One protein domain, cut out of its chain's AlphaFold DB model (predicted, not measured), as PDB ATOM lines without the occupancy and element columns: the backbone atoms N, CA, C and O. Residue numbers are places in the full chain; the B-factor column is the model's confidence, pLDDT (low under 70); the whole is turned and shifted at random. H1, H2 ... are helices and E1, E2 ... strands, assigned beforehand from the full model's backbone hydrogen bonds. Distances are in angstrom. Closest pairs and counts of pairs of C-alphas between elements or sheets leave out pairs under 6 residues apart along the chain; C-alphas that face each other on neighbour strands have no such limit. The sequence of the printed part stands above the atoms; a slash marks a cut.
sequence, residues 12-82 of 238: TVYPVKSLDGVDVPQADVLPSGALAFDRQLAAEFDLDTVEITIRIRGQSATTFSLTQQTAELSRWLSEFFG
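What this domain is: This is residues 12 to 82 of the 238 residues of the protein "Putative Fe-S protein" of Planctomycetes bacterium (UniProt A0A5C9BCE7). A small sheet of three strands, E2, E3 and E4, has one helix, H1, over one face and running along its strands, and the other face is bare. Beyond the end of the sheet where E2 begins, residues 12 to 39 make a loose lobe, mostly loop with the short strand E1 in it, which draws the whole out in length. The printed part has 71 residues, with four named strands and then one named helix, in the order E1, E2, E3, E4, H1; the sheet's order is E2, E3, E4, antiparallel throughout. The class is mixed, helices and strands, though under half of the residues, 31, are in named elements. The whole is loose, with a radius of gyration of the C-alphas of 14.0 A, and elongated, spanning 41 by 22 by 19 A.

How they stand to each other: Begin with the inner strand E3, residues 51 to 56. On one side of it find the edge strand E2, residues 41 to 46, antiparallel at 161 degrees between directions; N 44 and O 53 are 2.9 A apart, within hydrogen-bond range. The other edge strand is E4, residues 62 to 65, antiparallel to E3 at 159 degrees, where N 54 and O 62 are 2.8 A apart, within hydrogen-bond range. E2 and E3 form a hairpin, and so do E3 and E4; together the three are a meander, each strand the antiparallel neighbour of the one before. H1, residues 70 to 81, is on one face of this sheet, giving two layers, helix and sheet. Its height over the sheet is 10.1 A, it lies over E3 and E4, and it runs along the strands, at 18 degrees to E3 on the local plane. The closest C-alphas of E4 and H1 are those of Phe 64 and Leu 73, 6.4 A apart. In H1 every O i to N i+4 pair is within hydrogen-bond range. E1, residues 22 to 24, pairs with no named strand and is apart from E2, E3, E4 and H1; residues 12 to 13 pair with its residues 22 to 23, antiparallel.

Where its parts are: Find C-alpha 41 at (40.643, -17.610, 29.175); from there E2 runs 17.0 A to C-alpha 46. E3 returns over 16.6 A, and E4 covers 10.4 A. H1 runs 16.2 A to C-alpha 81 at (34.629, -9.842, 25.535). E1, 6.4 A long, begins at C-alpha 22, at (32.863, -12.272, 39.758).

The domain as a whole: Look at Pro 25 and Asp 48 for the two C-alphas farthest apart, 42.9 A. The printed part has no cut. The link from E1 to E2, residues 25 to 40, is long; the other three are tight. The mean pLDDT of the printed part is 86.4, and residues 17, 18 and 20 are under 70.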
ATOM      1  N   THR A  12      31.610 -17.899  43.107       78.56
ATOM      2  CA  THR A  12      32.489 -16.958  42.402       78.56
ATOM      3  C   THR A  12      33.086 -17.663  41.195       78.56
ATOM      4  O   THR A  12      33.584 -18.782  41.323       78.56
ATOM      5  N   VAL A  13      33.043 -17.015  40.032       83.56
ATOM      6  CA  VAL A  13      33.673 -17.499  38.798       83.56
ATOM      7  C   VAL A  13      34.858 -16.614  38.430       83.56
ATOM      8  O   VAL A  13      34.825 -15.403  38.653       83.56
ATOM      9  N   TYR A  14      35.897 -17.207  37.843       82.00
ATOM     10  CA  TYR A  14      37.106 -16.514  37.388       82.00
ATOM     11  C   TYR A  14      37.250 -16.639  35.872       82.00
ATOM     12  O   TYR A  14      37.999 -17.504  35.414       82.00
ATOM     13  N   PRO A  15      36.561 -15.818  35.058       82.00
ATOM     14  CA  PRO A  15      36.582 -15.972  33.601       82.00
ATOM     15  C   PRO A  15      37.987 -15.960  33.000       82.00
ATOM     16  O   PRO A  15      38.257 -16.704  32.058       82.00
ATOM     17  N   VAL A  16      38.902 -15.192  33.597       82.44
ATOM     18  CA  VAL A  16      40.314 -15.135  33.216       82.44
ATOM     19  C   VAL A  16      41.170 -15.607  34.391       82.44
ATOM     20  O   VAL A  16      41.046 -15.073  35.491       82.44
ATOM     21  N   LYS A  17      42.071 -16.573  34.154       68.00
ATOM     22  CA  LYS A  17      42.876 -17.285  35.178       68.00
ATOM     23  C   LYS A  17      43.675 -16.379  36.139       68.00
ATOM     24  O   LYS A  17      44.088 -16.846  37.196       68.00
ATOM     25  N   SER A  18      43.881 -15.112  35.782       66.00
ATOM     26  CA  SER A  18      44.721 -14.156  36.515       66.00
ATOM     27  C   SER A  18      44.016 -12.836  36.866       66.00
ATOM     28  O   SER A  18      44.695 -11.904  37.299       66.00
ATOM     29  N   LEU A  19      42.695 -12.734  36.665       71.69
ATOM     30  CA  LEU A  19      41.898 -11.550  37.013       71.69
ATOM     31  C   LEU A  19      41.009 -11.801  38.239       71.69
ATOM     32  O   LEU A  19      40.868 -12.931  38.708       71.69
ATOM     33  N   ASP A  20      40.412 -10.725  38.751       69.38
ATOM     34  CA  ASP A  20      39.454 -10.779  39.853       69.38
ATOM     35  C   ASP A  20      38.231 -11.644  39.503       69.38
ATOM     36  O   ASP A  20      37.741 -11.657  38.371       69.38
ATOM     37  N   GLY A  21      37.730 -12.368  40.504       73.88
ATOM     38  CA  GLY A  21      36.525 -13.180  40.378       73.88
ATOM     39  C   GLY A  21      35.248 -12.350  40.433       73.88
ATOM     40  O   GLY A  21      35.193 -11.310  41.093       73.88
ATOM     41  N   VAL A  22      34.205 -12.856  39.779       80.88
ATOM     42  CA  VAL A  22      32.863 -12.272  39.758       80.88
ATOM     43  C   VAL A  22      31.922 -13.168  40.552       80.88
ATOM     44  O   VAL A  22      31.805 -14.363  40.273       80.88
ATOM     45  N   ASP A  23      31.253 -12.592  41.548       87.88
ATOM     46  CA  ASP A  23      30.238 -13.308  42.317       87.88
ATOM     47  C   ASP A  23      28.958 -13.452  41.513       87.88
ATOM     48  O   ASP A  23      28.457 -12.488  40.933       87.88
ATOM     49  N   VAL A  24      28.409 -14.659  41.524       83.31
ATOM     50  CA  VAL A  24      27.169 -14.988  40.833       83.31
ATOM     51  C   VAL A  24      26.198 -15.652  41.806       83.31
ATOM     52  O   VAL A  24      26.618 -16.400  42.690       83.31
ATOM     53  N   PRO A  25      24.884 -15.407  41.673       87.94
ATOM     54  CA  PRO A  25      23.893 -16.028  42.550       87.94
ATOM     55  C   PRO A  25      23.719 -17.531  42.274       87.94
ATOM     56  O   PRO A  25      23.226 -18.258  43.129       87.94
ATOM     57  N   GLN A  26      24.112 -17.995  41.084       89.00
ATOM     58  CA  GLN A  26      24.057 -19.390  40.649       89.00
ATOM     59  C   GLN A  26      25.082 -19.639  39.534       89.00
ATOM     60  O   GLN A  26      25.400 -18.718  38.779       89.00
ATOM     61  N   ALA A  27      25.574 -20.874  39.412       91.31
ATOM     62  CA  ALA A  27      26.418 -21.308  38.301       91.31
ATOM     63  C   ALA A  27      26.160 -22.781  37.965       91.31
ATOM     64  O   ALA A  27      25.987 -23.603  38.869       91.31
ATOM     65  N   ASP A  28      26.193 -23.117  36.677       91.19
ATOM     66  CA  ASP A  28      26.088 -24.503  36.222       91.19
ATOM     67  C   ASP A  28      27.420 -25.233  36.413       91.19
ATOM     68  O   ASP A  28      28.475 -24.732  36.017       91.19
ATOM     69  N   VAL A  29      27.387 -26.446  36.968       87.56
ATOM     70  CA  VAL A  29      28.539 -27.359  36.936       87.56
ATOM     71  C   VAL A  29      28.523 -28.084  35.593       87.56
ATOM     72  O   VAL A  29      27.611 -28.854  35.297       87.56
ATOM     73  N   LEU A  30      29.531 -27.838  34.762       77.12
ATOM     74  CA  LEU A  30      29.635 -28.446  33.437       77.12
ATOM     75  C   LEU A  30      30.036 -29.930  33.544       77.12
ATOM     76  O   LEU A  30      30.691 -30.304  34.518       77.12
ATOM     77  N   PRO A  31      29.766 -30.776  32.526       78.00
ATOM     78  CA  PRO A  31      30.173 -32.189  32.532       78.00
ATOM     79  C   PRO A  31      31.673 -32.426  32.763       78.00
ATOM     80  O   PRO A  31      32.072 -33.498  33.204       78.00
ATOM     81  N   SER A  32      32.515 -31.424  32.496       75.50
ATOM     82  CA  SER A  32      33.950 -31.483  32.784       75.50
ATOM     83  C   SER A  32      34.311 -31.198  34.253       75.50
ATOM     84  O   SER A  32      35.494 -31.097  34.562       75.50
ATOM     85  N   GLY A  33      33.335 -30.955  35.132       73.62
ATOM     86  CA  GLY A  33      33.520 -30.663  36.559       73.62
ATOM     87  C   GLY A  33      33.802 -29.200  36.924       73.62
ATOM     88  O   GLY A  33      33.877 -28.881  38.106       73.62
ATOM     89  N   ALA A  34      33.943 -28.296  35.952       73.88
ATOM     90  CA  ALA A  34      34.162 -26.869  36.210       73.88
ATOM     91  C   ALA A  34      32.851 -26.077  36.148       73.88
ATOM     92  O   ALA A  34      31.952 -26.436  35.385       73.88
ATOM     93  N   LEU A  35      32.773 -24.968  36.888       83.81
ATOM     94  CA  LEU A  35      31.655 -24.033  36.774       83.81
ATOM     95  C   LEU A  35      31.624 -23.399  35.374       83.81
ATOM     96  O   LEU A  35      32.664 -23.175  34.740       83.81
ATOM     97  N   ALA A  36      30.425 -23.128  34.867       84.38
ATOM     98  CA  ALA A  36      30.238 -22.313  33.679       84.38
ATOM     99  C   ALA A  36      30.877 -20.935  33.897       84.38
ATOM    100  O   ALA A  36      30.818 -20.382  34.992       84.38
ATOM    101  N   PHE A  37      31.518 -20.407  32.853       84.56
ATOM    102  CA  PHE A  37      32.275 -19.146  32.879       84.56
ATOM    103  C   PHE A  37      33.520 -19.118  33.774       84.56
ATOM    104  O   PHE A  37      34.213 -18.109  33.794       84.56
ATOM    105  N   ASP A  38      33.877 -20.218  34.438       83.25
ATOM    106  CA  ASP A  38      35.120 -20.298  35.200       83.25
ATOM    107  C   ASP A  38      36.310 -20.730  34.326       83.25
ATOM    108  O   ASP A  38      36.231 -21.697  33.554       83.25
ATOM    109  N   ARG A  39      37.415 -19.983  34.459       83.94
ATOM    110  CA  ARG A  39      38.709 -20.145  33.776       83.94
ATOM    111  C   ARG A  39      38.556 -20.356  32.270       83.94
ATOM    112  O   ARG A  39      39.140 -21.274  31.694       83.94
ATOM    113  N   GLN A  40      37.744 -19.512  31.634       84.31
ATOM    114  CA  GLN A  40      37.505 -19.583  30.196       84.31
ATOM    115  C   GLN A  40      38.691 -19.103  29.373       84.31
ATOM    116  O   GLN A  40      38.879 -19.638  28.287       84.31
ATOM    117  N   LEU A  41      39.493 -18.165  29.879       85.94
ATOM    118  CA  LEU A  41      40.643 -17.610  29.175       85.94
ATOM    119  C   LEU A  41      41.915 -17.684  30.030       85.94
ATOM    120  O   LEU A  41      41.932 -17.340  31.217       85.94
ATOM    121  N   ALA A  42      43.002 -18.120  29.403       86.06
ATOM    122  CA  ALA A  42      44.356 -18.052  29.936       86.06
ATOM    123  C   ALA A  42      45.282 -17.406  28.901       86.06
ATOM    124  O   ALA A  42      45.083 -17.599  27.705       86.06
ATOM    125  N   ALA A  43      46.292 -16.672  29.360       88.44
ATOM    126  CA  ALA A  43      47.311 -16.073  28.508       88.44
ATOM    127  C   ALA A  43      48.710 -16.432  29.021       88.44
ATOM    128  O   ALA A  43      48.939 -16.480  30.232       88.44
ATOM    129  N   GLU A  44      49.620 -16.689  28.091       87.75
ATOM    130  CA  GLU A  44      51.042 -16.962  28.303       87.75
ATOM    131  C   GLU A  44      51.841 -15.994  27.419       87.75
ATOM    132  O   GLU A  44      51.431 -15.721  26.293       87.75
ATOM    133  N   PHE A  45      52.948 -15.457  27.928       89.19
ATOM    134  CA  PHE A  45      53.802 -14.512  27.204       89.19
ATOM    135  C   PHE A  45      55.182 -15.124  26.981       89.19
ATOM    136  O   PHE A  45      55.751 -15.692  27.917       89.19
ATOM    137  N   ASP A  46      55.710 -14.967  25.771       89.06
ATOM    138  CA  ASP A  46      57.085 -15.296  25.405       89.06
ATOM    139  C   ASP A  46      57.840 -13.992  25.125       89.06
ATOM    140  O   ASP A  46      57.462 -13.214  24.248       89.06
ATOM    141  N   LEU A  47      58.878 -13.718  25.917       86.38
ATOM    142  CA  LEU A  47      59.676 -12.500  25.791       86.38
ATOM    143  C   LEU A  47      60.780 -12.617  24.737       86.38
ATOM    144  O   LEU A  47      61.240 -11.585  24.256       86.38
ATOM    145  N   ASP A  48      61.188 -13.832  24.363       87.50
ATOM    146  CA  ASP A  48      62.220 -14.035  23.345       87.50
ATOM    147  C   ASP A  48      61.655 -13.727  21.952       87.50
ATOM    148  O   ASP A  48      62.344 -13.150  21.107       87.50
ATOM    149  N   THR A  49      60.381 -14.059  21.726       90.38
ATOM    150  CA  THR A  49      59.661 -13.751  20.479       90.38
ATOM    151  C   THR A  49      58.752 -12.525  20.579       90.38
ATOM    152  O   THR A  49      58.305 -12.007  19.555       90.38
ATOM    153  N   VAL A  50      58.522 -12.008  21.791       92.19
ATOM    154  CA  VAL A  50      57.599 -10.896  22.078       92.19
ATOM    155  C   VAL A  50      56.180 -11.228  21.586       92.19
ATOM    156  O   VAL A  50      55.528 -10.475  20.855       92.19
ATOM    157  N   GLU A  51      55.708 -12.406  21.986       94.94
ATOM    158  CA  GLU A  51      54.419 -12.976  21.599       94.94
ATOM    159  C   GLU A  51      53.534 -13.242  22.819       94.94
ATOM    160  O   GLU A  51      54.001 -13.533  23.922       94.94
ATOM    161  N   ILE A  52      52.221 -13.181  22.605       93.88
ATOM    162  CA  ILE A  52      51.212 -13.626  23.563       93.88
ATOM    163  C   ILE A  52      50.442 -14.803  22.973       93.88
ATOM    164  O   ILE A  52      49.922 -14.737  21.863       93.88
ATOM    165  N   THR A  53      50.335 -15.883  23.738       93.44
ATOM    166  CA  THR A  53      49.495 -17.036  23.419       93.44
ATOM    167  C   THR A  53      48.272 -17.032  24.319       93.44
ATOM    168  O   THR A  53      48.386 -17.137  25.539       93.44
ATOM    169  N   ILE A  54      47.087 -16.935  23.721       92.38
ATOM    170  CA  ILE A  54      45.806 -16.934  24.423       92.38
ATOM    171  C   ILE A  54      45.103 -18.266  24.189       92.38
ATOM    172  O   ILE A  54      44.987 -18.751  23.066       92.38
ATOM    173  N   ARG A  55      44.610 -18.872  25.266       89.31
ATOM    174  CA  ARG A  55      43.899 -20.147  25.254       89.31
ATOM    175  C   ARG A  55      42.500 -19.954  25.806       89.31
ATOM    176  O   ARG A  55      42.345 -19.590  26.972       89.31
ATOM    177  N   ILE A  56      41.500 -20.264  24.984       86.38
ATOM    178  CA  ILE A  56      40.118 -20.394  25.438       86.38
ATOM    179  C   ILE A  56      39.847 -21.856  25.780       86.38
ATOM    180  O   ILE A  56      40.242 -22.774  25.057       86.38
ATOM    181  N   ARG A  57      39.159 -22.099  26.892       79.38
ATOM    182  CA  ARG A  57      38.750 -23.444  27.294       79.38
ATOM    183  C   ARG A  57      37.930 -24.119  26.187       79.38
ATOM    184  O   ARG A  57      36.888 -23.616  25.780       79.38
ATOM    185  N   GLY A  58      38.381 -25.297  25.757       79.00
ATOM    186  CA  GLY A  58      37.725 -26.079  24.702       79.00
ATOM    187  C   GLY A  58      38.055 -25.628  23.277       79.00
ATOM    188  O   GLY A  58      37.493 -26.181  22.338       79.00
ATOM    189  N   GLN A  59      38.962 -24.665  23.110       85.44
ATOM    190  CA  GLN A  59      39.448 -24.212  21.810       85.44
ATOM    191  C   GLN A  59      40.967 -24.378  21.716       85.44
ATOM    192  O   GLN A  59      41.666 -24.516  22.727       85.44
ATOM    193  N   SER A  60      41.481 -24.366  20.488       86.94
ATOM    194  CA  SER A  60      42.919 -24.266  20.247       86.94
ATOM    195  C   SER A  60      43.448 -22.926  20.759       86.94
ATOM    196  O   SER A  60      42.737 -21.925  20.749       86.94
ATOM    197  N   ALA A  61      44.699 -22.915  21.219       92.06
ATOM    198  CA  ALA A  61      45.367 -21.667  21.559       92.06
ATOM    199  C   ALA A  61      45.687 -20.865  20.289       92.06
ATOM    200  O   ALA A  61      45.982 -21.452  19.245       92.06
ATOM    201  N   THR A  62      45.663 -19.542  20.409       94.19
ATOM    202  CA  THR A  62      46.011 -18.600  19.343       94.19
ATOM    203  C   THR A  62      47.158 -17.725  19.817       94.19
ATOM    204  O   THR A  62      47.107 -17.194  20.927       94.19
ATOM    205  N   THR A  63      48.177 -17.564  18.981       96.00
ATOM    206  CA  THR A  63      49.363 -16.757  19.281       96.00
ATOM    207  C   THR A  63      49.365 -15.496  18.429       96.00
ATOM    208  O   THR A  63      49.039 -15.551  17.242       96.00
ATOM    209  N   PHE A  64      49.722 -14.371  19.044       96.06
ATOM    210  CA  PHE A  64      49.834 -13.070  18.399       96.06
ATOM    211  C   PHE A  64      51.188 -12.444  18.726       96.06
ATOM    212  O   PHE A  64      51.600 -12.414  19.887       96.06
ATOM    213  N   SER A  65      51.843 -11.877  17.719       94.00
ATOM    214  CA  SER A  65      52.987 -10.990  17.917       94.00
ATOM    215  C   SER A  65      52.531  -9.654  18.502       94.00
ATOM    216  O   SER A  65      51.701  -8.961  17.911       94.00
ATOM    217  N   LEU A  66      53.112  -9.246  19.633       90.69
ATOM    218  CA  LEU A  66      52.817  -7.947  20.251       90.69
ATOM    219  C   LEU A  66      53.496  -6.776  19.528       90.69
ATOM    220  O   LEU A  66      53.199  -5.627  19.828       90.69
ATOM    221  N   THR A  67      54.375  -7.047  18.562       89.19
ATOM    222  CA  THR A  67      55.039  -6.011  17.754       89.19
ATOM    223  C   THR A  67      54.427  -5.861  16.363       89.19
ATOM    224  O   THR A  67      54.544  -4.797  15.759       89.19
ATOM    225  N   GLN A  68      53.766  -6.901  15.846       92.81
ATOM    226  CA  GLN A  68      53.242  -6.918  14.474       92.81
ATOM    227  C   GLN A  68      51.723  -7.104  14.390       92.81
ATOM    228  O   GLN A  68      51.141  -6.743  13.373       92.81
ATOM    229  N   GLN A  69      51.082  -7.669  15.420       94.88
ATOM    230  CA  GLN A  69      49.687  -8.132  15.363       94.88
ATOM    231  C   GLN A  69      48.808  -7.560  16.489       94.88
ATOM    232  O   GLN A  69      47.848  -8.189  16.943       94.88
ATOM    233  N   THR A  70      49.119  -6.354  16.972       92.06
ATOM    234  CA  THR A  70      48.359  -5.692  18.048       92.06
ATOM    235  C   THR A  70      46.922  -5.363  17.644       92.06
ATOM    236  O   THR A  70      46.015  -5.442  18.479       92.06
ATOM    237  N   ALA A  71      46.677  -5.047  16.369       93.31
ATOM    238  CA  ALA A  71      45.339  -4.778  15.844       93.31
ATOM    239  C   ALA A  71      44.486  -6.056  15.766       93.31
ATOM    240  O   ALA A  71      43.305  -6.047  16.115       93.31
ATOM    241  N   GLU A  72      45.080  -7.169  15.338       95.25
ATOM    242  CA  GLU A  72      44.455  -8.490  15.306       95.25
ATOM    243  C   GLU A  72      44.124  -8.971  16.712       95.25
ATOM    244  O   GLU A  72      43.002  -9.410  16.953       95.25
ATOM    245  N   LEU A  73      45.065  -8.822  17.644       94.50
ATOM    246  CA  LEU A  73      44.856  -9.143  19.047       94.50
ATOM    247  C   LEU A  73      43.738  -8.289  19.666       94.50
ATOM    248  O   LEU A  73      42.863  -8.824  20.341       94.50
ATOM    249  N   SER A  74      43.715  -6.979  19.400       93.94
ATOM    250  CA  SER A  74      42.654  -6.078  19.884       93.94
ATOM    251  C   SER A  74      41.277  -6.486  19.353       93.94
ATOM    252  O   SER A  74      40.308  -6.558  20.112       93.94
ATOM    253  N   ARG A  75      41.187  -6.823  18.059       94.94
ATOM    254  CA  ARG A  75      39.951  -7.327  17.440       94.94
ATOM    255  C   ARG A  75      39.511  -8.643  18.072       94.94
ATOM    256  O   ARG A  75      38.352  -8.775  18.444       94.94
ATOM    257  N   TRP A  76      40.443  -9.573  18.249       93.31
ATOM    258  CA  TRP A  76      40.177 -10.867  18.865       93.31
ATOM    259  C   TRP A  76      39.667 -10.719  20.305       93.31
ATOM    260  O   TRP A  76      38.671 -11.336  20.680       93.31
ATOM    261  N   LEU A  77      40.296  -9.852  21.109       91.56
ATOM    262  CA  LEU A  77      39.844  -9.561  22.473       91.56
ATOM    263  C   LEU A  77      38.466  -8.893  22.468       91.56
ATOM    264  O   LEU A  77      37.630  -9.229  23.304       91.56
ATOM    265  N   SER A  78      38.208  -7.996  21.512       91.69
ATOM    266  CA  SER A  78      36.904  -7.345  21.374       91.69
ATOM    267  C   SER A  78      35.790  -8.346  21.063       91.69
ATOM    268  O   SER A  78      34.717  -8.294  21.662       91.69
ATOM    269  N   GLU A  79      36.055  -9.296  20.162       90.56
ATOM    270  CA  GLU A  79      35.139 -10.392  19.838       90.56
ATOM    271  C   GLU A  79      34.897 -11.304  21.049       90.56
ATOM    272  O   GLU A  79      33.753 -11.666  21.321       90.56
ATOM    273  N   PHE A  80      35.948 -11.637  21.807       85.81
ATOM    274  CA  PHE A  80      35.834 -12.482  22.997       85.81
ATOM    275  C   PHE A  80      35.022 -11.822  24.122       85.81
ATOM    276  O   PHE A  80      34.150 -12.464  24.707       85.81
ATOM    277  N   PHE A  81      35.299 -10.554  24.439       83.69
ATOM    278  CA  PHE A  81      34.629  -9.842  25.535       83.69
ATOM    279  C   PHE A  81      33.280  -9.228  25.139       83.69
ATOM    280  O   PHE A  81      32.509  -8.844  26.018       83.69
ATOM    281  N   GLY A  82      32.972  -9.135  23.841       87.56
ATOM    282  CA  GLY A  82      31.750  -8.497  23.348       87.56
ATOM    283  C   GLY A  82      31.724  -6.978  23.552       87.56
ATOM    284  O   GLY A  82      30.651  -6.376  23.567       87.56
TER     285      GLY A  82